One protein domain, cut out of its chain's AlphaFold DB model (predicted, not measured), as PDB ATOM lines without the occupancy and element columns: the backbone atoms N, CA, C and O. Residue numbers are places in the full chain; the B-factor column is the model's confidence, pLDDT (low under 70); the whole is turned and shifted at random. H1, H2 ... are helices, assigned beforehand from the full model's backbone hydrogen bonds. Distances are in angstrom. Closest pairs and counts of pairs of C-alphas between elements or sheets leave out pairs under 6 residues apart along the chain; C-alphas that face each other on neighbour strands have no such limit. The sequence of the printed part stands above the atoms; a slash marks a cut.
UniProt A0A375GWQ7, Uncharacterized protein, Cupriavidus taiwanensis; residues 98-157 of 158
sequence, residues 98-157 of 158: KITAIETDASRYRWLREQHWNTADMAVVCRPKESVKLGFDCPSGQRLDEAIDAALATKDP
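Overview. This is residues 98 to 157 of the 158 residues of an uncharacterized protein of Cupriavidus taiwanensis (UniProt A0A375GWQ7). Two helices, H1 and H3, cross at a wide angle as a skewed X, the later part of H1 meeting the earlier part of H3. Between them the chain makes one wide excursion to the far end of the longest axis, where the single short turn of helix H2 lies away from both; residues 129 to 136 stick out there, and residues 98 to 103 of H1 stick out at the other end. The printed part has 60 residues, with three named helices in the order H1, H2, H3 and no named strand, and its class is all helix. It is only just loose, close to compact, with a radius of gyration of the C-alphas of 12.7 A, and the C-alphas span 37 by 27 by 18 A.

Arrangement. H1, residues 98 to 113, touches H3, residues 142 to 155, with 4 pairs of C-alphas within 8 A. The closest C-alphas of the two are those of Arg 108 and Ile 148, 6.4 A apart. H1 touches H3 with residues 108 to 112 alone, and H3 touches H1 with residues 145 to 149 alone. Their lines stand about perpendicular, but only just, at 71 degrees, and their centres are 11.8 A apart. H2, residues 128 to 131, is apart from H1 and apart from H3. In H1 every O i to N i+4 pair is within hydrogen-bond range, in H3 9 of 10 are, and H2 is too short for such a pair; its one O i to N i+3 pair is within range.

Along the chain. H1 has 16 residues and begins at C-alpha 98, at (-96.328, -62.781, 57.987); it measures 22.5 A from first to last C-alpha. Residues 114 to 127 hold no named element, and their C-alphas lie 6 to 16 A from the mean of all C-alphas. H2 follows with 4 residues and 4.9 A, beginning at C-alpha 128, at (-108.181, -35.913, 47.999). H3 has 14 residues and measures 20.3 A; its last C-alpha, 155, is at (-116.247, -60.858, 42.011).

Size, cuts and confidence. The two C-alphas farthest apart are those of Ile 99 and Leu 134, at 38.2 A, and those of Lys 98 and Pro 157, the first and last printed, are 28.4 A apart. Without the stretches that stand free, the body has 46 residues and spans 33 by 24 by 19 A. The printed part has no cut. The link from H1 to H2, 14 residues, is long, and the link from H2 to H3, 10 residues, is short. The mean pLDDT of the printed part is 90.8, and the model's confidence is low, under 70, at residues 155 to 157.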
ATOM      1  N   LYS A  98     -96.832 -64.024  58.593       96.25
ATOM      2  CA  LYS A  98     -96.328 -62.781  57.987       96.25
ATOM      3  C   LYS A  98     -96.262 -62.842  56.459       96.25
ATOM      4  O   LYS A  98     -96.581 -61.855  55.810       96.25
ATOM      5  N   ILE A  99     -95.845 -63.973  55.889       96.94
ATOM      6  CA  ILE A  99     -95.786 -64.161  54.434       96.94
ATOM      7  C   ILE A  99     -97.206 -64.162  53.876       96.94
ATOM      8  O   ILE A  99     -97.480 -63.428  52.932       96.94
ATOM      9  N   THR A 100     -98.118 -64.905  54.506       95.62
ATOM     10  CA  THR A 100     -99.534 -64.947  54.117       95.62
ATOM     11  C   THR A 100    -100.171 -63.556  54.161       95.62
ATOM     12  O   THR A 100    -100.799 -63.146  53.190       95.62
ATOM     13  N   ALA A 101     -99.937 -62.781  55.226       95.19
ATOM     14  CA  ALA A 101    -100.430 -61.406  55.329       95.19
ATOM     15  C   ALA A 101     -99.885 -60.497  54.211       95.19
ATOM     16  O   ALA A 101    -100.645 -59.765  53.581       95.19
ATOM     17  N   ILE A 102     -98.584 -60.592  53.905       96.38
ATOM     18  CA  ILE A 102     -97.963 -59.838  52.805       96.38
ATOM     19  C   ILE A 102     -98.567 -60.233  51.451       96.38
ATOM     20  O   ILE A 102     -98.781 -59.368  50.602       96.38
ATOM     21  N   GLU A 103     -98.838 -61.520  51.219       95.88
ATOM     22  CA  GLU A 103     -99.486 -61.997  49.991       95.88
ATOM     23  C   GLU A 103    -100.911 -61.437  49.848       95.88
ATOM     24  O   GLU A 103    -101.287 -60.990  48.756       95.88
ATOM     25  N   THR A 104    -101.679 -61.391  50.940       95.44
ATOM     26  CA  THR A 104    -103.002 -60.755  50.971       95.44
ATOM     27  C   THR A 104    -102.907 -59.262  50.652       95.44
ATOM     28  O   THR A 104    -103.574 -58.790  49.730       95.44
ATOM     29  N   ASP A 105    -102.025 -58.522  51.325       96.00
ATOM     30  CA  ASP A 105    -101.848 -57.081  51.098       96.00
ATOM     31  C   ASP A 105    -101.375 -56.775  49.671       96.00
ATOM     32  O   ASP A 105    -101.867 -55.852  49.016       96.00
ATOM     33  N   ALA A 106    -100.458 -57.586  49.138       96.25
ATOM     34  CA  ALA A 106    -100.015 -57.472  47.755       96.25
ATOM     35  C   ALA A 106    -101.166 -57.710  46.766       96.25
ATOM     36  O   ALA A 106    -101.229 -57.046  45.729       96.25
ATOM     37  N   SER A 107    -102.078 -58.632  47.079       95.12
ATOM     38  CA  SER A 107    -103.255 -58.919  46.252       95.12
ATOM     39  C   SER A 107    -104.252 -57.760  46.277       95.12
ATOM     40  O   SER A 107    -104.662 -57.299  45.211       95.12
ATOM     41  N   ARG A 108    -104.540 -57.203  47.463       95.75
ATOM     42  CA  ARG A 108    -105.347 -55.979  47.620       95.75
ATOM     43  C   ARG A 108    -104.770 -54.819  46.811       95.75
ATOM     44  O   ARG A 108    -105.486 -54.151  46.066       95.75
ATOM     45  N   TYR A 109    -103.456 -54.611  46.898       95.19
ATOM     46  CA  TYR A 109    -102.770 -53.561  46.150       95.19
ATOM     47  C   TYR A 109    -102.857 -53.761  44.631       95.19
ATOM     48  O   TYR A 109    -103.129 -52.807  43.901       95.19
ATOM     49  N   ARG A 110    -102.639 -54.987  44.137       95.88
ATOM     50  CA  ARG A 110    -102.760 -55.299  42.702       95.88
ATOM     51  C   ARG A 110    -104.179 -55.063  42.200       95.88
ATOM     52  O   ARG A 110    -104.334 -54.379  41.195       95.88
ATOM     53  N   TRP A 111    -105.187 -55.523  42.938       94.62
ATOM     54  CA  TRP A 111    -106.585 -55.266  42.603       94.62
ATOM     55  C   TRP A 111    -106.877 -53.764  42.530       94.62
ATOM     56  O   TRP A 111    -107.465 -53.296  41.557       94.62
ATOM     57  N   LEU A 112    -106.403 -52.979  43.504       94.25
ATOM     58  CA  LEU A 112    -106.634 -51.533  43.527       94.25
ATOM     59  C   LEU A 112    -105.992 -50.816  42.326       94.25
ATOM     60  O   LEU A 112    -106.553 -49.848  41.815       94.25
ATOM     61  N   ARG A 113    -104.838 -51.297  41.841       94.12
ATOM     62  CA  ARG A 113    -104.154 -50.746  40.653       94.12
ATOM     63  C   ARG A 113    -104.915 -50.952  39.349       94.12
ATOM     64  O   ARG A 113    -104.688 -50.194  38.409       94.12
ATOM     65  N   GLU A 114    -105.754 -51.973  39.281       93.44
ATOM     66  CA  GLU A 114    -106.571 -52.276  38.103       93.44
ATOM     67  C   GLU A 114    -107.856 -51.440  38.059       93.44
ATOM     68  O   GLU A 114    -108.562 -51.443  37.052       93.44
ATOM     69  N   GLN A 115    -108.176 -50.710  39.133       93.69
ATOM     70  CA  GLN A 115    -109.389 -49.907  39.189       93.69
ATOM     71  C   GLN A 115    -109.226 -48.579  38.444       93.69
ATOM     72  O   GLN A 115    -108.264 -47.830  38.640       93.69
ATOM     73  N   HIS A 116    -110.217 -48.252  37.616       92.12
ATOM     74  CA  HIS A 116    -110.261 -47.015  36.842       92.12
ATOM     75  C   HIS A 116    -111.420 -46.127  37.295       92.12
ATOM     76  O   HIS A 116    -112.548 -46.590  37.433       92.12
ATOM     77  N   TRP A 117    -111.153 -44.831  37.480       88.88
ATOM     78  CA  TRP A 117    -112.102 -43.870  38.068       88.88
ATOM     79  C   TRP A 117    -113.450 -43.765  37.338       88.88
ATOM     80  O   TRP A 117    -114.435 -43.341  37.928       88.88
ATOM     81  N   ASN A 118    -113.484 -44.091  36.046       90.56
ATOM     82  CA  ASN A 118    -114.663 -43.968  35.196       90.56
ATOM     83  C   ASN A 118    -115.546 -45.224  35.182       90.56
ATOM     84  O   ASN A 118    -116.652 -45.156  34.650       90.56
ATOM     85  N   THR A 119    -115.069 -46.357  35.702       91.06
ATOM     86  CA  THR A 119    -115.795 -47.639  35.648       91.06
ATOM     87  C   THR A 119    -115.826 -48.398  36.965       91.06
ATOM     88  O   THR A 119    -116.685 -49.254  37.129       91.06
ATOM     89  N   ALA A 120    -114.879 -48.150  37.867       90.19
ATOM     90  CA  ALA A 120    -114.794 -48.835  39.147       90.19
ATOM     91  C   ALA A 120    -115.545 -48.066  40.238       90.19
ATOM     92  O   ALA A 120    -115.509 -46.836  40.281       90.19
ATOM     93  N   ASP A 121    -116.139 -48.807  41.170       88.19
ATOM     94  CA  ASP A 121    -116.812 -48.239  42.343       88.19
ATOM     95  C   ASP A 121    -115.826 -47.643  43.363       88.19
ATOM     96  O   ASP A 121    -116.196 -46.803  44.182       88.19
ATOM     97  N   MET A 122    -114.552 -48.043  43.303       89.88
ATOM     98  CA  MET A 122    -113.483 -47.516  44.147       89.88
ATOM     99  C   MET A 122    -112.201 -47.328  43.336       89.88
ATOM    100  O   MET A 122    -111.798 -48.216  42.594       89.88
ATOM    101  N   ALA A 123    -111.535 -46.183  43.500       92.12
ATOM    102  CA  ALA A 123    -110.260 -45.875  42.854       92.12
ATOM    103  C   ALA A 123    -109.409 -44.928  43.718       92.12
ATOM    104  O   ALA A 123    -109.918 -44.235  44.601       92.12
ATOM    105  N   VAL A 124    -108.104 -44.867  43.444       91.12
ATOM    106  CA  VAL A 124    -107.174 -43.962  44.140       91.12
ATOM    107  C   VAL A 124    -107.167 -42.592  43.470       91.12
ATOM    108  O   VAL A 124    -106.906 -42.477  42.272       91.12
ATOM    109  N   VAL A 125    -107.391 -41.535  44.254       89.88
ATOM    110  CA  VAL A 125    -107.375 -40.144  43.779       89.88
ATOM    111  C   VAL A 125    -106.190 -39.365  44.345       89.88
ATOM    112  O   VAL A 125    -105.829 -39.487  45.515       89.88
ATOM    113  N   CYS A 126    -105.592 -38.509  43.517       91.44
ATOM    114  CA  CYS A 126    -104.564 -37.571  43.962       91.44
ATOM    115  C   CYS A 126    -105.202 -36.298  44.538       91.44
ATOM    116  O   CYS A 126    -106.230 -35.826  44.046       91.44
ATOM    117  N   ARG A 127    -104.557 -35.722  45.565       92.50
ATOM    118  CA  ARG A 127    -105.017 -34.517  46.287       92.50
ATOM    119  C   ARG A 127    -106.472 -34.638  46.772       92.50
ATOM    120  O   ARG A 127    -107.309 -33.811  46.416       92.50
ATOM    121  N   PRO A 128    -106.795 -35.634  47.617       90.69
ATOM    122  CA  PRO A 128    -108.181 -35.913  47.999       90.69
ATOM    123  C   PRO A 128    -108.892 -34.713  48.642       90.69
ATOM    124  O   PRO A 128    -110.083 -34.539  48.437       90.69
ATOM    125  N   LYS A 129    -108.168 -33.825  49.339       89.00
ATOM    126  CA  LYS A 129    -108.738 -32.599  49.926       89.00
ATOM    127  C   LYS A 129    -109.314 -31.618  48.896       89.00
ATOM    128  O   LYS A 129    -110.221 -30.868  49.231       89.00
ATOM    129  N   GLU A 130    -108.759 -31.593  47.688       93.31
ATOM    130  CA  GLU A 130    -109.208 -30.727  46.589       93.31
ATOM    131  C   GLU A 130    -110.209 -31.460  45.683       93.31
ATOM    132  O   GLU A 130    -111.130 -30.848  45.149       93.31
ATOM    133  N   SER A 131    -110.018 -32.771  45.514       89.19
ATOM    134  CA  SER A 131    -110.718 -33.585  44.515       89.19
ATOM    135  C   SER A 131    -112.003 -34.247  45.031       89.19
ATOM    136  O   SER A 131    -112.906 -34.519  44.240       89.19
ATOM    137  N   VAL A 132    -112.096 -34.547  46.332       88.50
ATOM    138  CA  VAL A 132    -113.227 -35.290  46.913       88.50
ATOM    139  C   VAL A 132    -114.309 -34.326  47.388       88.50
ATOM    140  O   VAL A 132    -114.054 -33.386  48.138       88.50
ATOM    141  N   LYS A 133    -115.550 -34.577  46.961       87.94
ATOM    142  CA  LYS A 133    -116.724 -33.801  47.377       87.94
ATOM    143  C   LYS A 133    -117.231 -34.267  48.744       87.94
ATOM    144  O   LYS A 133    -117.099 -35.433  49.107       87.94
ATOM    145  N   LEU A 134    -117.880 -33.364  49.477       89.06
ATOM    146  CA  LEU A 134    -118.573 -33.701  50.724       89.06
ATOM    147  C   LEU A 134    -119.628 -34.794  50.488       89.06
ATOM    148  O   LEU A 134    -120.366 -34.742  49.506       89.06
ATOM    149  N   GLY A 135    -119.699 -35.757  51.412       88.62
ATOM    150  CA  GLY A 135    -120.649 -36.875  51.371       88.62
ATOM    151  C   GLY A 135    -120.127 -38.156  50.709       88.62
ATOM    152  O   GLY A 135    -120.831 -39.159  50.743       88.62
ATOM    153  N   PHE A 136    -118.916 -38.148  50.147       89.06
ATOM    154  CA  PHE A 136    -118.265 -39.346  49.606       89.06
ATOM    155  C   PHE A 136    -117.321 -39.970  50.637       89.06
ATOM    156  O   PHE A 136    -116.634 -39.250  51.365       89.06
ATOM    157  N   ASP A 137    -117.285 -41.304  50.694       90.25
ATOM    158  CA  ASP A 137    -116.409 -42.026  51.617       90.25
ATOM    159  C   ASP A 137    -114.967 -42.089  51.093       90.25
ATOM    160  O   ASP A 137    -114.712 -42.150  49.891       90.25
ATOM    161  N   CYS A 138    -114.014 -42.056  52.019       90.56
ATOM    162  CA  CYS A 138    -112.580 -42.172  51.758       90.56
ATOM    163  C   CYS A 138    -111.994 -43.148  52.780       90.56
ATOM    164  O   CYS A 138    -111.418 -42.709  53.782       90.56
ATOM    165  N   PRO A 139    -112.190 -44.464  52.582       93.19
ATOM    166  CA  PRO A 139    -111.699 -45.455  53.524       93.19
ATOM    167  C   PRO A 139    -110.162 -45.451  53.569       93.19
ATOM    168  O   PRO A 139    -109.484 -45.219  52.568       93.19
ATOM    169  N   SER A 140    -109.604 -45.694  54.756       92.69
ATOM    170  CA  SER A 140    -108.156 -45.732  55.006       92.69
ATOM    171  C   SER A 140    -107.818 -46.732  56.109       92.69
ATOM    172  O   SER A 140    -108.633 -46.927  57.015       92.69
ATOM    173  N   GLY A 141    -106.607 -47.299  56.082       93.75
ATOM    174  CA  GLY A 141    -106.196 -48.340  57.032       93.75
ATOM    175  C   GLY A 141    -107.122 -49.554  56.942       93.75
ATOM    176  O   GLY A 141    -107.578 -49.885  55.853       93.75
ATOM    177  N   GLN A 142    -107.496 -50.133  58.082       95.06
ATOM    178  CA  GLN A 142    -108.353 -51.324  58.136       95.06
ATOM    179  C   GLN A 142    -109.683 -51.170  57.373       95.06
ATOM    180  O   GLN A 142    -110.128 -52.105  56.719       95.06
ATOM    181  N   ARG A 143    -110.299 -49.976  57.386       96.12
ATOM    182  CA  ARG A 143    -111.545 -49.729  56.632       96.12
ATOM    183  C   ARG A 143    -111.362 -49.881  55.122       96.12
ATOM    184  O   ARG A 143    -112.314 -50.208  54.426       96.12
ATOM    185  N   LEU A 144    -110.168 -49.575  54.612       95.31
ATOM    186  CA  LEU A 144    -109.844 -49.779  53.203       95.31
ATOM    187  C   LEU A 144    -109.661 -51.265  52.914       95.31
ATOM    188  O   LEU A 144    -110.201 -51.743  51.922       95.31
ATOM    189  N   ASP A 145    -108.958 -51.983  53.788       95.94
ATOM    190  CA  ASP A 145    -108.736 -53.421  53.632       95.94
ATOM    191  C   ASP A 145    -110.072 -54.178  53.594       95.94
ATOM    192  O   ASP A 145    -110.325 -54.928  52.658       95.94
ATOM    193  N   GLU A 146    -110.978 -53.881  54.531       95.31
ATOM    194  CA  GLU A 146    -112.330 -54.454  54.583       95.31
ATOM    195  C   GLU A 146    -113.158 -54.129  53.328       95.31
ATOM    196  O   GLU A 146    -113.874 -54.987  52.813       95.31
ATOM    197  N   ALA A 147    -113.052 -52.901  52.807       94.62
ATOM    198  CA  ALA A 147    -113.758 -52.500  51.591       94.62
ATOM    199  C   ALA A 147    -113.229 -53.229  50.344       94.62
ATOM    200  O   ALA A 147    -114.019 -53.639  49.492       94.62
ATOM    201  N   ILE A 148    -111.907 -53.413  50.236       95.06
ATOM    202  CA  ILE A 148    -111.293 -54.181  49.145       95.06
ATOM    203  C   ILE A 148    -111.685 -55.657  49.253       95.06
ATOM    204  O   ILE A 148    -112.085 -56.246  48.250       95.06
ATOM    205  N   ASP A 149    -111.615 -56.247  50.446       94.94
ATOM    206  CA  ASP A 149    -111.963 -57.654  50.665       94.94
ATOM    207  C   ASP A 149    -113.435 -57.925  50.325       94.94
ATOM    208  O   ASP A 149    -113.749 -58.913  49.658       94.94
ATOM    209  N   ALA A 150    -114.338 -57.013  50.701       93.56
ATOM    210  CA  ALA A 150    -115.742 -57.089  50.313       93.56
ATOM    211  C   ALA A 150    -115.917 -57.021  48.786       93.56
ATOM    212  O   ALA A 150    -116.670 -57.809  48.214       93.56
ATOM    213  N   ALA A 151    -115.196 -56.124  48.107       91.44
ATOM    214  CA  ALA A 151    -115.253 -56.010  46.651       91.44
ATOM    215  C   ALA A 151    -114.705 -57.262  45.942       91.44
ATOM    216  O   ALA A 151    -115.277 -57.710  44.945       91.44
ATOM    217  N   LEU A 152    -113.634 -57.866  46.463       89.38
ATOM    218  CA  LEU A 152    -113.093 -59.131  45.961       89.38
ATOM    219  C   LEU A 152    -114.102 -60.276  46.118       89.38
ATOM    220  O   LEU A 152    -114.355 -60.988  45.149       89.38
ATOM    221  N   ALA A 153    -114.760 -60.391  47.274       88.88
ATOM    222  CA  ALA A 153    -115.772 -61.422  47.518       88.88
ATOM    223  C   ALA A 153    -116.977 -61.331  46.561       88.88
ATOM    224  O   ALA A 153    -117.587 -62.345  46.232       88.88
ATOM    225  N   THR A 154    -117.318 -60.131  46.078       81.50
ATOM    226  CA  THR A 154    -118.406 -59.947  45.097       81.50
ATOM    227  C   THR A 154    -118.037 -60.333  43.662       81.50
ATOM    228  O   THR A 154    -118.937 -60.522  42.844       81.50
ATOM    229  N   LYS A 155    -116.740 -60.456  43.341       66.81
ATOM    230  CA  LYS A 155    -116.247 -60.858  42.011       66.81
ATOM    231  C   LYS A 155    -116.159 -62.375  41.813       66.81
ATOM    232  O   LYS A 155    -116.145 -62.789  40.659       66.81
ATOM    233  N   ASP A 156    -116.184 -63.166  42.889       56.00
ATOM    234  CA  ASP A 156    -116.167 -64.639  42.855       56.00
ATOM    235  C   ASP A 156    -117.546 -65.305  43.127       56.00
ATOM    236  O   ASP A 156    -117.662 -66.130  44.038       56.00
ATOM    237  N   PRO A 157    -118.637 -65.023  42.381       48.84
ATOM    238  CA  PRO A 157    -119.806 -65.888  42.381       48.84
ATOM    239  C   PRO A 157    -119.706 -66.894  41.222       48.84
ATOM    240  O   PRO A 157    -120.179 -66.596  40.135       48.84
TER     241      PRO A 157